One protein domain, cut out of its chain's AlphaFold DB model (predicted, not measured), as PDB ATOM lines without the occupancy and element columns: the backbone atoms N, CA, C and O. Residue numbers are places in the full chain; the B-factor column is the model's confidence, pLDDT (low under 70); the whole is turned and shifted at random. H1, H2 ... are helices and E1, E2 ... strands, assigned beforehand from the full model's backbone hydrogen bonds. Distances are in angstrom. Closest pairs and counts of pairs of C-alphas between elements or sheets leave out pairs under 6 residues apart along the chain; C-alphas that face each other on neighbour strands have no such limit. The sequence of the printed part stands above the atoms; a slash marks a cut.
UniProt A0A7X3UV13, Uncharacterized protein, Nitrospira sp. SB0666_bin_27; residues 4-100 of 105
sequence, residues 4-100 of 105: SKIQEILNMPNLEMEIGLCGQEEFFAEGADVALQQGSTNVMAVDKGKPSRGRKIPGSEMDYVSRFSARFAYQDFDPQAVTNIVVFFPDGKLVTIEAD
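AT A GLANCE: This is residues 4 to 100 of the 105 residues of an uncharacterized protein of Nitrospira sp. SB0666_bin_27 (UniProt A0A7X3UV13). A long two-stranded ribbon, E1 and E4, runs under a smaller, strongly twisted sheet of four strands, E3 E2 E5 E6; the two are only partly face to face, their strands crossed and the contacts between them few. The short helix H1 lies beyond one end of the ribbon, and the loop with Gly 59 lies past the other. The printed part has 97 residues with one named helix and six named strands, in the order H1 E1 E2 E3 E4 E5 E6, and its class is mostly strand. Both sheets are antiparallel. The whole is elongated, spanning 51 by 28 by 23 A, and only just compact, close to loose, with a radius of gyration of the C-alphas of 15.0 A.

HOW THE PARTS SIT: H1, residues 4 to 11, is not on the four-stranded sheet; in its backbone every O i to N i+4 pair is within hydrogen-bond range. E1, residues 14 to 23, and E4, residues 64 to 73, are antiparallel neighbours at 160 degrees, with N 15 and O 72 at 2.8 A and N 23 and O 64 at 2.9 A. E2, residues 33 to 38, and E3, residues 41 to 44, form a hairpin, with N 36 and O 43 at 2.8 A. The closest C-alphas of E3 and E4 are those of Met 44 and Phe 72, 7.2 A apart. The closest C-alphas of E2 and E4, those of Val 34 and Ala 70, are 7.5 A apart. After E3, residues 47 to 48 pair with residues 70 to 71 of E4, and residues 55 to 56 with residues 64 to 65 of E4, both antiparallel. E5, residues 83 to 88, is the antiparallel neighbour of E2 at 154 degrees, with N 35 and O 86 at 2.9 A. E6, residues 94 to 99, forms a hairpin with E5, with N 85 and O 97 at 2.8 A. E3 and E6 are the edge strands. E4 and E6 are apart, and so are E1 and E5.

IN THESE COORDINATES: H1 begins with C-alpha 4 at (46.584, 1.598, 50.958). E1 measures 28.2 A from first to last C-alpha and E4 29.9 A, ending at C-alpha 73 at (42.097, 19.015, 50.169). E2 measures 16.5 A, E3 9.7 A, E5 15.7 A and E6 15.6 A; E6 ends with C-alpha 99 at (35.216, 33.447, 51.522).

THE WHOLE: The two C-alphas farthest apart, those of Ser 4 and Gly 59, are 53.9 A apart. The printed part has no cut. The link from E3 to E4, residues 45 to 63, is long. The mean pLDDT of the printed part is 89.0; residue 5, residues 8 to 10 and residues 61 to 62 are under 70.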
ATOM      1  N   SER A   4      47.869   1.280  50.329       74.12
ATOM      2  CA  SER A   4      46.584   1.598  50.958       74.12
ATOM      3  C   SER A   4      46.454   3.068  51.368       74.12
ATOM      4  O   SER A   4      45.402   3.667  51.158       74.12
ATOM      5  N   LYS A   5      47.531   3.683  51.873       67.25
ATOM      6  CA  LYS A   5      47.539   5.112  52.224       67.25
ATOM      7  C   LYS A   5      47.526   6.017  50.993       67.25
ATOM      8  O   LYS A   5      47.016   7.126  51.064       67.25
ATOM      9  N   ILE A   6      48.098   5.568  49.875       70.12
ATOM     10  CA  ILE A   6      48.093   6.331  48.618       70.12
ATOM     11  C   ILE A   6      46.677   6.347  48.036       70.12
ATOM     12  O   ILE A   6      46.190   7.406  47.650       70.12
ATOM     13  N   GLN A   7      45.991   5.200  48.034       70.62
ATOM     14  CA  GLN A   7      44.605   5.111  47.570       70.62
ATOM     15  C   GLN A   7      43.649   5.968  48.412       70.62
ATOM     16  O   GLN A   7      42.762   6.603  47.852       70.62
ATOM     17  N   GLU A   8      43.825   6.013  49.738       66.38
ATOM     18  CA  GLU A   8      43.033   6.894  50.608       66.38
ATOM     19  C   GLU A   8      43.210   8.366  50.239       66.38
ATOM     20  O   GLU A   8      42.214   9.051  50.031       66.38
ATOM     21  N   ILE A   9      44.454   8.832  50.084       63.62
ATOM     22  CA  ILE A   9      44.749  10.225  49.713       63.62
ATOM     23  C   ILE A   9      44.141  10.571  48.347       63.62
ATOM     24  O   ILE A   9      43.565  11.642  48.185       63.62
ATOM     25  N   LEU A  10      44.220   9.662  47.371       67.06
ATOM     26  CA  LEU A  10      43.642   9.870  46.038       67.06
ATOM     27  C   LEU A  10      42.106   9.916  46.040       67.06
ATOM     28  O   LEU A  10      41.519  10.540  45.159       67.06
ATOM     29  N   ASN A  11      41.461   9.265  47.008       74.31
ATOM     30  CA  ASN A  11      40.003   9.218  47.134       74.31
ATOM     31  C   ASN A  11      39.437  10.327  48.034       74.31
ATOM     32  O   ASN A  11      38.216  10.413  48.189       74.31
ATOM     33  N   MET A  12      40.287  11.151  48.655       74.25
ATOM     34  CA  MET A  12      39.814  12.219  49.525       74.25
ATOM     35  C   MET A  12      39.070  13.291  48.724       74.25
ATOM     36  O   MET A  12      39.527  13.701  47.652       74.25
ATOM     37  N   PRO A  13      37.921  13.768  49.233       82.50
ATOM     38  CA  PRO A  13      37.210  14.856  48.594       82.50
ATOM     39  C   PRO A  13      38.082  16.117  48.622       82.50
ATOM     40  O   PRO A  13      38.741  16.422  49.619       82.50
ATOM     41  N   ASN A  14      38.045  16.867  47.524       89.44
ATOM     42  CA  ASN A  14      38.698  18.162  47.395       89.44
ATOM     43  C   ASN A  14      37.639  19.239  47.162       89.44
ATOM     44  O   ASN A  14      36.633  19.000  46.491       89.44
ATOM     45  N   LEU A  15      37.894  20.436  47.676       90.94
ATOM     46  CA  LEU A  15      37.214  21.641  47.239       90.94
ATOM     47  C   LEU A  15      37.861  22.098  45.932       90.94
ATOM     48  O   LEU A  15      39.031  22.471  45.921       90.94
ATOM     49  N   GLU A  16      37.106  22.071  44.839       92.25
ATOM     50  CA  GLU A  16      37.509  22.663  43.565       92.25
ATOM     51  C   GLU A  16      36.815  24.012  43.381       92.25
ATOM     52  O   GLU A  16      35.606  24.136  43.583       92.25
ATOM     53  N   MET A  17      37.584  25.026  42.997       92.00
ATOM     54  CA  MET A  17      37.090  26.385  42.811       92.00
ATOM     55  C   MET A  17      37.685  27.027  41.560       92.00
ATOM     56  O   MET A  17      38.861  26.846  41.255       92.00
ATOM     57  N   GLU A  18      36.867  27.801  40.846       94.38
ATOM     58  CA  GLU A  18      37.306  28.667  39.751       94.38
ATOM     59  C   GLU A  18      37.468  30.094  40.278       94.38
ATOM     60  O   GLU A  18      36.545  30.665  40.859       94.38
ATOM     61  N   ILE A  19      38.643  30.675  40.062       94.12
ATOM     62  CA  ILE A  19      38.982  32.030  40.486       94.12
ATOM     63  C   ILE A  19      39.036  32.903  39.242       94.12
ATOM     64  O   ILE A  19      39.861  32.677  38.358       94.12
ATOM     65  N   GLY A  20      38.148  33.895  39.177       93.12
ATOM     66  CA  GLY A  20      38.129  34.915  38.133       93.12
ATOM     67  C   GLY A  20      38.733  36.221  38.631       93.12
ATOM     68  O   GLY A  20      38.278  36.768  39.632       93.12
ATOM     69  N   LEU A  21      39.733  36.727  37.916       91.62
ATOM     70  CA  LEU A  21      40.428  37.970  38.233       91.62
ATOM     71  C   LEU A  21      40.318  38.945  37.065       91.62
ATOM     72  O   LEU A  21      40.309  38.531  35.902       91.62
ATOM     73  N   CYS A  22      40.288  40.235  37.385       90.69
ATOM     74  CA  CYS A  22      40.337  41.321  36.412       90.69
ATOM     75  C   CYS A  22      41.699  42.023  36.481       90.69
ATOM     76  O   CYS A  22      42.231  42.223  37.572       90.69
ATOM     77  N   GLY A  23      42.241  42.412  35.328       88.69
ATOM     78  CA  GLY A  23      43.525  43.100  35.220       88.69
ATOM     79  C   GLY A  23      43.635  43.957  33.959       88.69
ATOM     80  O   GLY A  23      42.730  43.979  33.125       88.69
ATOM     81  N   GLN A  24      44.753  44.672  33.829       87.56
ATOM     82  CA  GLN A  24      45.001  45.627  32.735       87.56
ATOM     83  C   GLN A  24      45.716  45.009  31.522       87.56
ATOM     84  O   GLN A  24      45.724  45.584  30.441       87.56
ATOM     85  N   GLU A  25      46.295  43.816  31.670       88.69
ATOM     86  CA  GLU A  25      47.067  43.149  30.617       88.69
ATOM     87  C   GLU A  25      46.555  41.733  30.353       88.69
ATOM     88  O   GLU A  25      45.882  41.138  31.187       88.69
ATOM     89  N   GLU A  26      46.893  41.148  29.205       88.31
ATOM     90  CA  GLU A  26      46.421  39.807  28.829       88.31
ATOM     91  C   GLU A  26      47.037  38.672  29.662       88.31
ATOM     92  O   GLU A  26      46.420  37.618  29.814       88.31
ATOM     93  N   PHE A  27      48.243  38.875  30.194       90.62
ATOM     94  CA  PHE A  27      49.016  37.857  30.917       90.62
ATOM     95  C   PHE A  27      49.218  38.210  32.394       90.62
ATOM     96  O   PHE A  27      50.028  37.592  33.071       90.62
ATOM     97  N   PHE A  28      48.454  39.171  32.923       91.12
ATOM     98  CA  PHE A  28      48.629  39.677  34.291       91.12
ATOM     99  C   PHE A  28      48.536  38.594  35.381       91.12
ATOM    100  O   PHE A  28      49.133  38.730  36.443       91.12
ATOM    101  N   ALA A  29      47.761  37.535  35.133       92.00
ATOM    102  CA  ALA A  29      47.576  36.430  36.065       92.00
ATOM    103  C   ALA A  29      48.590  35.296  35.852       92.00
ATOM    104  O   ALA A  29      48.566  34.321  36.598       92.00
ATOM    105  N   GLU A  30      49.461  35.368  34.842       93.38
ATOM    106  CA  GLU A  30      50.453  34.326  34.587       93.38
ATOM    107  C   GLU A  30      51.388  34.167  35.792       93.38
ATOM    108  O   GLU A  30      51.895  35.138  36.341       93.38
ATOM    109  N   GLY A  31      51.583  32.924  36.236       91.44
ATOM    110  CA  GLY A  31      52.386  32.623  37.421       91.44
ATOM    111  C   GLY A  31      51.707  32.929  38.760       91.44
ATOM    112  O   GLY A  31      52.322  32.670  39.792       91.44
ATOM    113  N   ALA A  32      50.461  33.422  38.771       93.94
ATOM    114  CA  ALA A  32      49.732  33.652  40.013       93.94
ATOM    115  C   ALA A  32      49.550  32.351  40.807       93.94
ATOM    116  O   ALA A  32      49.329  31.274  40.238       93.94
ATOM    117  N   ASP A  33      49.633  32.453  42.127       94.81
ATOM    118  CA  ASP A  33      49.388  31.367  43.065       94.81
ATOM    119  C   ASP A  33      48.232  31.677  44.002       94.81
ATOM    120  O   ASP A  33      47.801  32.824  44.096       94.81
ATOM    121  N   VAL A  34      47.699  30.657  44.670       96.81
ATOM    122  CA  VAL A  34      46.557  30.833  45.566       96.81
ATOM    123  C   VAL A  34      46.674  29.995  46.831       96.81
ATOM    124  O   VAL A  34      47.094  28.837  46.798       96.81
ATOM    125  N   ALA A  35      46.244  30.589  47.941       97.19
ATOM    126  CA  ALA A  35      46.071  29.919  49.217       97.19
ATOM    127  C   ALA A  35      44.711  30.244  49.843       97.19
ATOM    128  O   ALA A  35      44.126  31.299  49.588       97.19
ATOM    129  N   LEU A  36      44.253  29.357  50.722       96.81
ATOM    130  CA  LEU A  36      43.231  29.662  51.715       96.81
ATOM    131  C   LEU A  36      43.930  30.109  52.999       96.81
ATOM    132  O   LEU A  36      44.720  29.365  53.572       96.81
ATOM    133  N   GLN A  37      43.653  31.321  53.454       96.81
ATOM    134  CA  GLN A  37      44.160  31.851  54.709       96.81
ATOM    135  C   GLN A  37      43.097  31.707  55.798       96.81
ATOM    136  O   GLN A  37      42.009  32.275  55.692       96.81
ATOM    137  N   GLN A  38      43.438  30.978  56.861       94.38
ATOM    138  CA  GLN A  38      42.605  30.767  58.046       94.38
ATOM    139  C   GLN A  38      43.393  31.195  59.286       94.38
ATOM    140  O   GLN A  38      44.305  30.503  59.746       94.38
ATOM    141  N   GLY A  39      43.091  32.388  59.803       90.75
ATOM    142  CA  GLY A  39      43.887  33.008  60.864       90.75
ATOM    143  C   GLY A  39      45.337  33.248  60.422       90.75
ATOM    144  O   GLY A  39      45.586  34.036  59.512       90.75
ATOM    145  N   SER A  40      46.298  32.578  61.065       91.38
ATOM    146  CA  SER A  40      47.731  32.662  60.735       91.38
ATOM    147  C   SER A  40      48.214  31.602  59.740       91.38
ATOM    148  O   SER A  40      49.395  31.591  59.394       91.38
ATOM    149  N   THR A  41      47.342  30.683  59.326       93.62
ATOM    150  CA  THR A  41      47.712  29.532  58.499       93.62
ATOM    151  C   THR A  41      47.337  29.783  57.047       93.62
ATOM    152  O   THR A  41      46.199  30.147  56.763       93.62
ATOM    153  N   ASN A  42      48.282  29.539  56.136       95.50
ATOM    154  CA  ASN A  42      48.033  29.513  54.698       95.50
ATOM    155  C   ASN A  42      48.019  28.061  54.216       95.50
ATOM    156  O   ASN A  42      49.019  27.354  54.337       95.50
ATOM    157  N   VAL A  43      46.895  27.639  53.651       96.25
ATOM    158  CA  VAL A  43      46.691  26.324  53.047       96.25
ATOM    159  C   VAL A  43      46.842  26.476  51.540       96.25
ATOM    160  O   VAL A  43      46.047  27.161  50.898       96.25
ATOM    161  N   MET A  44      47.889  25.881  50.975       95.81
ATOM    162  CA  MET A  44      48.165  25.956  49.538       95.81
ATOM    163  C   MET A  44      47.270  24.993  48.754       95.81
ATOM    164  O   MET A  44      46.859  23.953  49.270       95.81
ATOM    165  N   ALA A  45      46.990  25.324  47.494       94.44
ATOM    166  CA  ALA A  45      46.266  24.422  46.606       94.44
ATOM    167  C   ALA A  45      47.080  23.139  46.351       94.44
ATOM    168  O   ALA A  45      48.282  23.198  46.088       94.44
ATOM    169  N   VAL A  46      46.418  21.979  46.393       93.38
ATOM    170  CA  VAL A  46      47.022  20.680  46.045       93.38
ATOM    171  C   VAL A  46      47.195  20.517  44.536       93.38
ATOM    172  O   VAL A  46      48.077  19.790  44.085       93.38
ATOM    173  N   ASP A  47      46.358  21.202  43.757       92.44
ATOM    174  CA  ASP A  47      46.447  21.283  42.304       92.44
ATOM    175  C   ASP A  47      45.902  22.634  41.825       92.44
ATOM    176  O   ASP A  47      45.004  23.217  42.444       92.44
ATOM    177  N   LYS A  48      46.449  23.146  40.722       94.00
ATOM    178  CA  LYS A  48      46.099  24.455  40.166       94.00
ATOM    179  C   LYS A  48      46.212  24.436  38.646       94.00
ATOM    180  O   LYS A  48      47.262  24.128  38.081       94.00
ATOM    181  N   GLY A  49      45.137  24.843  37.983       92.94
ATOM    182  CA  GLY A  49      45.117  25.062  36.545       92.94
ATOM    183  C   GLY A  49      45.951  26.277  36.139       92.94
ATOM    184  O   GLY A  49      46.147  27.221  36.903       92.94
ATOM    185  N   LYS A  50      46.426  26.291  34.893       93.69
ATOM    186  CA  LYS A  50      47.072  27.489  34.348       93.69
ATOM    187  C   LYS A  50      46.032  28.603  34.160       93.69
ATOM    188  O   LYS A  50      44.983  28.330  33.573       93.69
ATOM    189  N   PRO A  51      46.333  29.842  34.577       93.88
ATOM    190  CA  PRO A  51      45.534  31.015  34.247       93.88
ATOM    191  C   PRO A  51      45.276  31.122  32.750       93.88
ATOM    192  O   PRO A  51      46.184  31.005  31.926       93.88
ATOM    193  N   SER A  52      44.011  31.319  32.390       92.50
ATOM    194  CA  SER A  52      43.618  31.557  31.010       92.50
ATOM    195  C   SER A  52      44.202  32.881  30.530       92.50
ATOM    196  O   SER A  52      44.228  33.855  31.285       92.50
ATOM    197  N   ARG A  53      44.557  32.979  29.246       91.69
ATOM    198  CA  ARG A  53      44.844  34.285  28.639       91.69
ATOM    199  C   ARG A  53      43.661  35.230  28.863       91.69
ATOM    200  O   ARG A  53      42.507  34.834  28.669       91.69
ATOM    201  N   GLY A  54      43.966  36.453  29.278       87.56
ATOM    202  CA  GLY A  54      43.001  37.500  29.553       87.56
ATOM    203  C   GLY A  54      42.082  37.738  28.358       87.56
ATOM    204  O   GLY A  54      42.543  37.935  27.233       87.56
ATOM    205  N   ARG A  55      40.769  37.712  28.587       87.50
ATOM    206  CA  ARG A  55      39.763  38.069  27.578       87.50
ATOM    207  C   ARG A  55      39.281  39.485  27.818       87.50
ATOM    208  O   ARG A  55      38.948  39.811  28.954       87.50
ATOM    209  N   LYS A  56      39.204  40.292  26.755       86.94
ATOM    210  CA  LYS A  56      38.726  41.670  26.877       86.94
ATOM    211  C   LYS A  56      37.302  41.735  27.412       86.94
ATOM    212  O   LYS A  56      36.449  40.983  26.938       86.94
ATOM    213  N   ILE A  57      37.050  42.657  28.339       82.75
ATOM    214  CA  ILE A  57      35.696  42.970  28.809       82.75
ATOM    215  C   ILE A  57      35.181  44.190  28.031       82.75
ATOM    216  O   ILE A  57      35.708  45.287  28.204       82.75
ATOM    217  N   PRO A  58      34.158  44.054  27.171       76.94
ATOM    218  CA  PRO A  58      33.593  45.207  26.479       76.94
ATOM    219  C   PRO A  58      33.001  46.214  27.478       76.94
ATOM    220  O   PRO A  58      32.096  45.872  28.234       76.94
ATOM    221  N   GLY A  59      33.492  47.457  27.462       77.62
ATOM    222  CA  GLY A  59      32.926  48.564  28.246       77.62
ATOM    223  C   GLY A  59      33.320  48.619  29.730       77.62
ATOM    224  O   GLY A  59      32.620  49.277  30.493       77.62
ATOM    225  N   SER A  60      34.401  47.949  30.149       73.75
ATOM    226  CA  SER A  60      34.938  48.028  31.520       73.75
ATOM    227  C   SER A  60      36.191  48.911  31.598       73.75
ATOM    228  O   SER A  60      36.911  49.036  30.613       73.75
ATOM    229  N   GLU A  61      36.465  49.493  32.773       67.00
ATOM    230  CA  GLU A  61      37.750  50.149  33.088       67.00
ATOM    231  C   GLU A  61      38.898  49.142  33.287       67.00
ATOM    232  O   GLU A  61      40.067  49.508  33.195       67.00
ATOM    233  N   MET A  62      38.574  47.876  33.573       66.56
ATOM    234  CA  MET A  62      39.534  46.774  33.604       66.56
ATOM    235  C   MET A  62      39.522  46.078  32.249       66.56
ATOM    236  O   MET A  62      38.479  45.602  31.793       66.56
ATOM    237  N   ASP A  63      40.685  45.988  31.619       82.06
ATOM    238  CA  ASP A  63      40.744  45.584  30.221       82.06
ATOM    239  C   ASP A  63      40.535  44.082  30.018       82.06
ATOM    240  O   ASP A  63      39.982  43.701  28.988       82.06
ATOM    241  N   TYR A  64      40.923  43.221  30.969       88.38
ATOM    242  CA  TYR A  64      40.941  41.766  30.772       88.38
ATOM    243  C   TYR A  64      40.451  40.954  31.979       88.38
ATOM    244  O   TYR A  64      40.730  41.292  33.127       88.38
ATOM    245  N   VAL A  65      39.793  39.816  31.711       91.25
ATOM    246  CA  VAL A  65      39.463  38.767  32.700       91.25
ATOM    247  C   VAL A  65      40.283  37.515  32.438       91.25
ATOM    248  O   VAL A  65      40.244  36.972  31.331       91.25
ATOM    249  N   SER A  66      40.957  37.022  33.473       93.75
ATOM    250  CA  SER A  66      41.619  35.715  33.496       93.75
ATOM    251  C   SER A  66      40.967  34.809  34.537       93.75
ATOM    252  O   SER A  66      40.434  35.288  35.538       93.75
ATOM    253  N   ARG A  67      40.977  33.498  34.287       95.31
ATOM    254  CA  ARG A  67      40.421  32.480  35.180       95.31
ATOM    255  C   ARG A  67      41.377  31.312  35.341       95.31
ATOM    256  O   ARG A  67      42.038  30.930  34.377       95.31
ATOM    257  N   PHE A  68      41.399  30.709  36.520       95.38
ATOM    258  CA  PHE A  68      42.047  29.419  36.754       95.38
ATOM    259  C   PHE A  68      41.290  28.613  37.800       95.38
ATOM    260  O   PHE A  68      40.578  29.171  38.633       95.38
ATOM    261  N   SER A  69      41.459  27.295  37.748       95.88
ATOM    262  CA  SER A  69      40.974  26.394  38.785       95.88
ATOM    263  C   SER A  69      42.032  26.186  39.864       95.88
ATOM    264  O   SER A  69      43.232  26.184  39.583       95.88
ATOM    265  N   ALA A  70      41.584  25.972  41.092       96.25
ATOM    266  CA  ALA A  70      42.410  25.529  42.203       96.25
ATOM    267  C   ALA A  70      41.663  24.459  42.998       96.25
ATOM    268  O   ALA A  70      40.439  24.523  43.148       96.25
ATOM    269  N   ARG A  71      42.404  23.468  43.489       94.38
ATOM    270  CA  ARG A  71      41.889  22.377  44.315       94.38
ATOM    271  C   ARG A  71      42.556  22.412  45.676       94.38
ATOM    272  O   ARG A  71      43.775  22.517  45.756       94.38
ATOM    273  N   PHE A  72      41.763  22.270  46.727       94.25
ATOM    274  CA  PHE A  72      42.215  22.218  48.114       94.25
ATOM    275  C   PHE A  72      41.692  20.942  48.759       94.25
ATOM    276  O   PHE A  72      40.515  20.615  48.607       94.25
ATOM    277  N   ALA A  73      42.542  20.217  49.479       91.56
ATOM    278  CA  ALA A  73      42.097  19.015  50.169       91.56
ATOM    279  C   ALA A  73      41.338  19.391  51.444       91.56
ATOM    280  O   ALA A  73      41.829  20.172  52.256       91.56
ATOM    281  N   TYR A  74      40.154  18.805  51.650       89.06
ATOM    282  CA  TYR A  74      39.315  19.098  52.826       89.06
ATOM    283  C   TYR A  74      39.971  18.730  54.164       89.06
ATOM    284  O   TYR A  74      39.522  19.183  55.209       89.06
ATOM    285  N   GLN A  75      41.019  17.906  54.152       88.75
ATOM    286  CA  GLN A  75      41.797  17.585  55.349       88.75
ATOM    287  C   GLN A  75      42.726  18.726  55.797       88.75
ATOM    288  O   GLN A  75      43.142  18.741  56.953       88.75
ATOM    289  N   ASP A  76      43.063  19.654  54.896       91.06
ATOM    290  CA  ASP A  76      44.094  20.669  55.131       91.06
ATOM    291  C   ASP A  76      43.511  22.020  55.578       91.06
ATOM    292  O   ASP A  76      44.266  22.903  55.979       91.06
ATOM    293  N   PHE A  77      42.186  22.196  55.535       91.75
ATOM    294  CA  PHE A  77      41.503  23.413  55.982       91.75
ATOM    295  C   PHE A  77      40.188  23.095  56.703       91.75
ATOM    296  O   PHE A  77      39.584  22.049  56.482       91.75
ATOM    297  N   ASP A  78      39.720  24.018  57.544       90.38
ATOM    298  CA  ASP A  78      38.430  23.904  58.234       90.38
ATOM    299  C   ASP A  78      37.323  24.634  57.444       90.38
ATOM    300  O   ASP A  78      37.348  25.863  57.377       90.38
ATOM    301  N   PRO A  79      36.318  23.949  56.869       87.81
ATOM    302  CA  PRO A  79      35.244  24.602  56.113       87.81
ATOM    303  C   PRO A  79      34.377  25.575  56.929       87.81
ATOM    304  O   PRO A  79      33.633  26.361  56.342       87.81
ATOM    305  N   GLN A  80      34.421  25.504  58.262       88.94
ATOM    306  CA  GLN A  80      33.658  26.378  59.159       88.94
ATOM    307  C   GLN A  80      34.465  27.589  59.648       88.94
ATOM    308  O   GLN A  80      33.897  28.499  60.255       88.94
ATOM    309  N   ALA A  81      35.774  27.627  59.394       90.56
ATOM    310  CA  ALA A  81      36.606  28.755  59.778       90.56
ATOM    311  C   ALA A  81      36.416  29.949  58.828       90.56
ATOM    312  O   ALA A  81      36.193  29.800  57.623       90.56
ATOM    313  N   VAL A  82      36.572  31.160  59.373       91.50
ATOM    314  CA  VAL A  82      36.662  32.382  58.565       91.50
ATOM    315  C   VAL A  82      37.858  32.245  57.632       91.50
ATOM    316  O   VAL A  82      38.989  32.074  58.092       91.50
ATOM    317  N   THR A  83      37.594  32.297  56.329       94.19
ATOM    318  CA  THR A  83      38.589  31.987  55.309       94.19
ATOM    319  C   THR A  83      38.730  33.142  54.336       94.19
ATOM    320  O   THR A  83      37.745  33.691  53.857       94.19
ATOM    321  N   ASN A  84      39.968  33.486  54.003       96.06
ATOM    322  CA  ASN A  84      40.261  34.375  52.891       96.06
ATOM    323  C   ASN A  84      40.919  33.583  51.769       96.06
ATOM    324  O   ASN A  84      41.847  32.816  52.007       96.06
ATOM    325  N   ILE A  85      40.486  33.795  50.535       95.81
ATOM    326  CA  ILE A  85      41.222  33.359  49.353       95.81
ATOM    327  C   ILE A  85      42.272  34.430  49.078       95.81
ATOM    328  O   ILE A  85      41.935  35.589  48.834       95.81
ATOM    329  N   VAL A  86      43.543  34.051  49.126       96.88
ATOM    330  CA  VAL A  86      44.667  34.955  48.880       96.88
ATOM    331  C   VAL A  86      45.336  34.547  47.582       96.88
ATOM    332  O   VAL A  86      45.847  33.434  47.473       96.88
ATOM    333  N   VAL A  87      45.332  35.447  46.602       96.31
ATOM    334  CA  VAL A  87      46.033  35.276  45.328       96.31
ATOM    335  C   VAL A  87      47.348  36.041  45.383       96.31
ATOM    336  O   VAL A  87      47.344  37.247  45.624       96.31
ATOM    337  N   PHE A  88      48.456  35.352  45.131       95.31
ATOM    338  CA  PHE A  88      49.801  35.913  45.062       95.31
ATOM    339  C   PHE A  88      50.209  36.081  43.603       95.31
ATOM    340  O   PHE A  88      50.180  35.117  42.842       95.31
ATOM    341  N   PHE A  89      50.618  37.281  43.213       94.19
ATOM    342  CA  PHE A  89      51.140  37.544  41.876       94.19
ATOM    343  C   PHE A  89      52.677  37.507  41.876       94.19
ATOM    344  O   PHE A  89      53.298  37.823  42.896       94.19
ATOM    345  N   PRO A  90      53.326  37.166  40.745       90.19
ATOM    346  CA  PRO A  90      54.791  37.127  40.661       90.19
ATOM    347  C   PRO A  90      55.480  38.471  40.928       90.19
ATOM    348  O   PRO A  90      56.654  38.498  41.287       90.19
ATOM    349  N   ASP A  91      54.760  39.582  40.759       90.06
ATOM    350  CA  ASP A  91      55.244  40.935  41.049       90.06
ATOM    351  C   ASP A  91      55.220  41.280  42.554       90.06
ATOM    352  O   ASP A  91      55.570  42.396  42.942       90.06
ATOM    353  N   GLY A  92      54.815  40.330  43.403       90.69
ATOM    354  CA  GLY A  92      54.722  40.482  44.852       90.69
ATOM    355  C   GLY A  92      53.421  41.123  45.333       90.69
ATOM    356  O   GLY A  92      53.234  41.263  46.544       90.69
ATOM    357  N   LYS A  93      52.507  41.503  44.430       92.06
ATOM    358  CA  LYS A  93      51.170  41.951  44.828       92.06
ATOM    359  C   LYS A  93      50.333  40.774  45.302       92.06
ATOM    360  O   LYS A  93      50.525  39.629  44.890       92.06
ATOM    361  N   LEU A  94      49.356  41.085  46.141       94.19
ATOM    362  CA  LEU A  94      48.370  40.123  46.598       94.19
ATOM    363  C   LEU A  94      46.965  40.701  46.516       94.19
ATOM    364  O   LEU A  94      46.757  41.901  46.700       94.19
ATOM    365  N   VAL A  95      46.013  39.821  46.234       94.06
ATOM    366  CA  VAL A  95      44.581  40.106  46.297       94.06
ATOM    367  C   VAL A  95      43.967  39.165  47.318       94.06
ATOM    368  O   VAL A  95      44.176  37.956  47.257       94.06
ATOM    369  N   THR A  96      43.194  39.735  48.233       95.44
ATOM    370  CA  THR A  96      42.489  38.996  49.279       95.44
ATOM    371  C   THR A  96      40.994  39.077  49.015       95.44
ATOM    372  O   THR A  96      40.455  40.166  48.820       95.44
ATOM    373  N   ILE A  97      40.331  37.925  49.006       93.38
ATOM    374  CA  ILE A  97      38.892  37.787  48.787       93.38
ATOM    375  C   ILE A  97      38.321  37.040  49.988       93.38
ATOM    376  O   ILE A  97      38.729  35.914  50.262       93.38
ATOM    377  N   GLU A  98      37.387  37.650  50.710       92.31
ATOM    378  CA  GLU A  98      36.695  36.975  51.812       92.31
ATOM    379  C   GLU A  98      35.840  35.820  51.272       92.31
ATOM    380  O   GLU A  98      35.113  35.975  50.285       92.31
ATOM    381  N   ALA A  99      35.925  34.655  51.916       88.81
ATOM    382  CA  ALA A  99      35.216  33.447  51.522       88.81
ATOM    383  C   ALA A  99      34.519  32.789  52.719       88.81
ATOM    384  O   ALA A  99      35.113  32.514  53.760       88.81
ATOM    385  N   ASP A 100      33.234  32.492  52.540       86.81
ATOM    386  CA  ASP A 100      32.410  31.779  53.513       86.81
ATOM    387  C   ASP A 100      32.075  30.384  52.971       86.81
ATOM    388  O   ASP A 100      31.144  30.211  52.178       86.81
TER     389      ASP A 100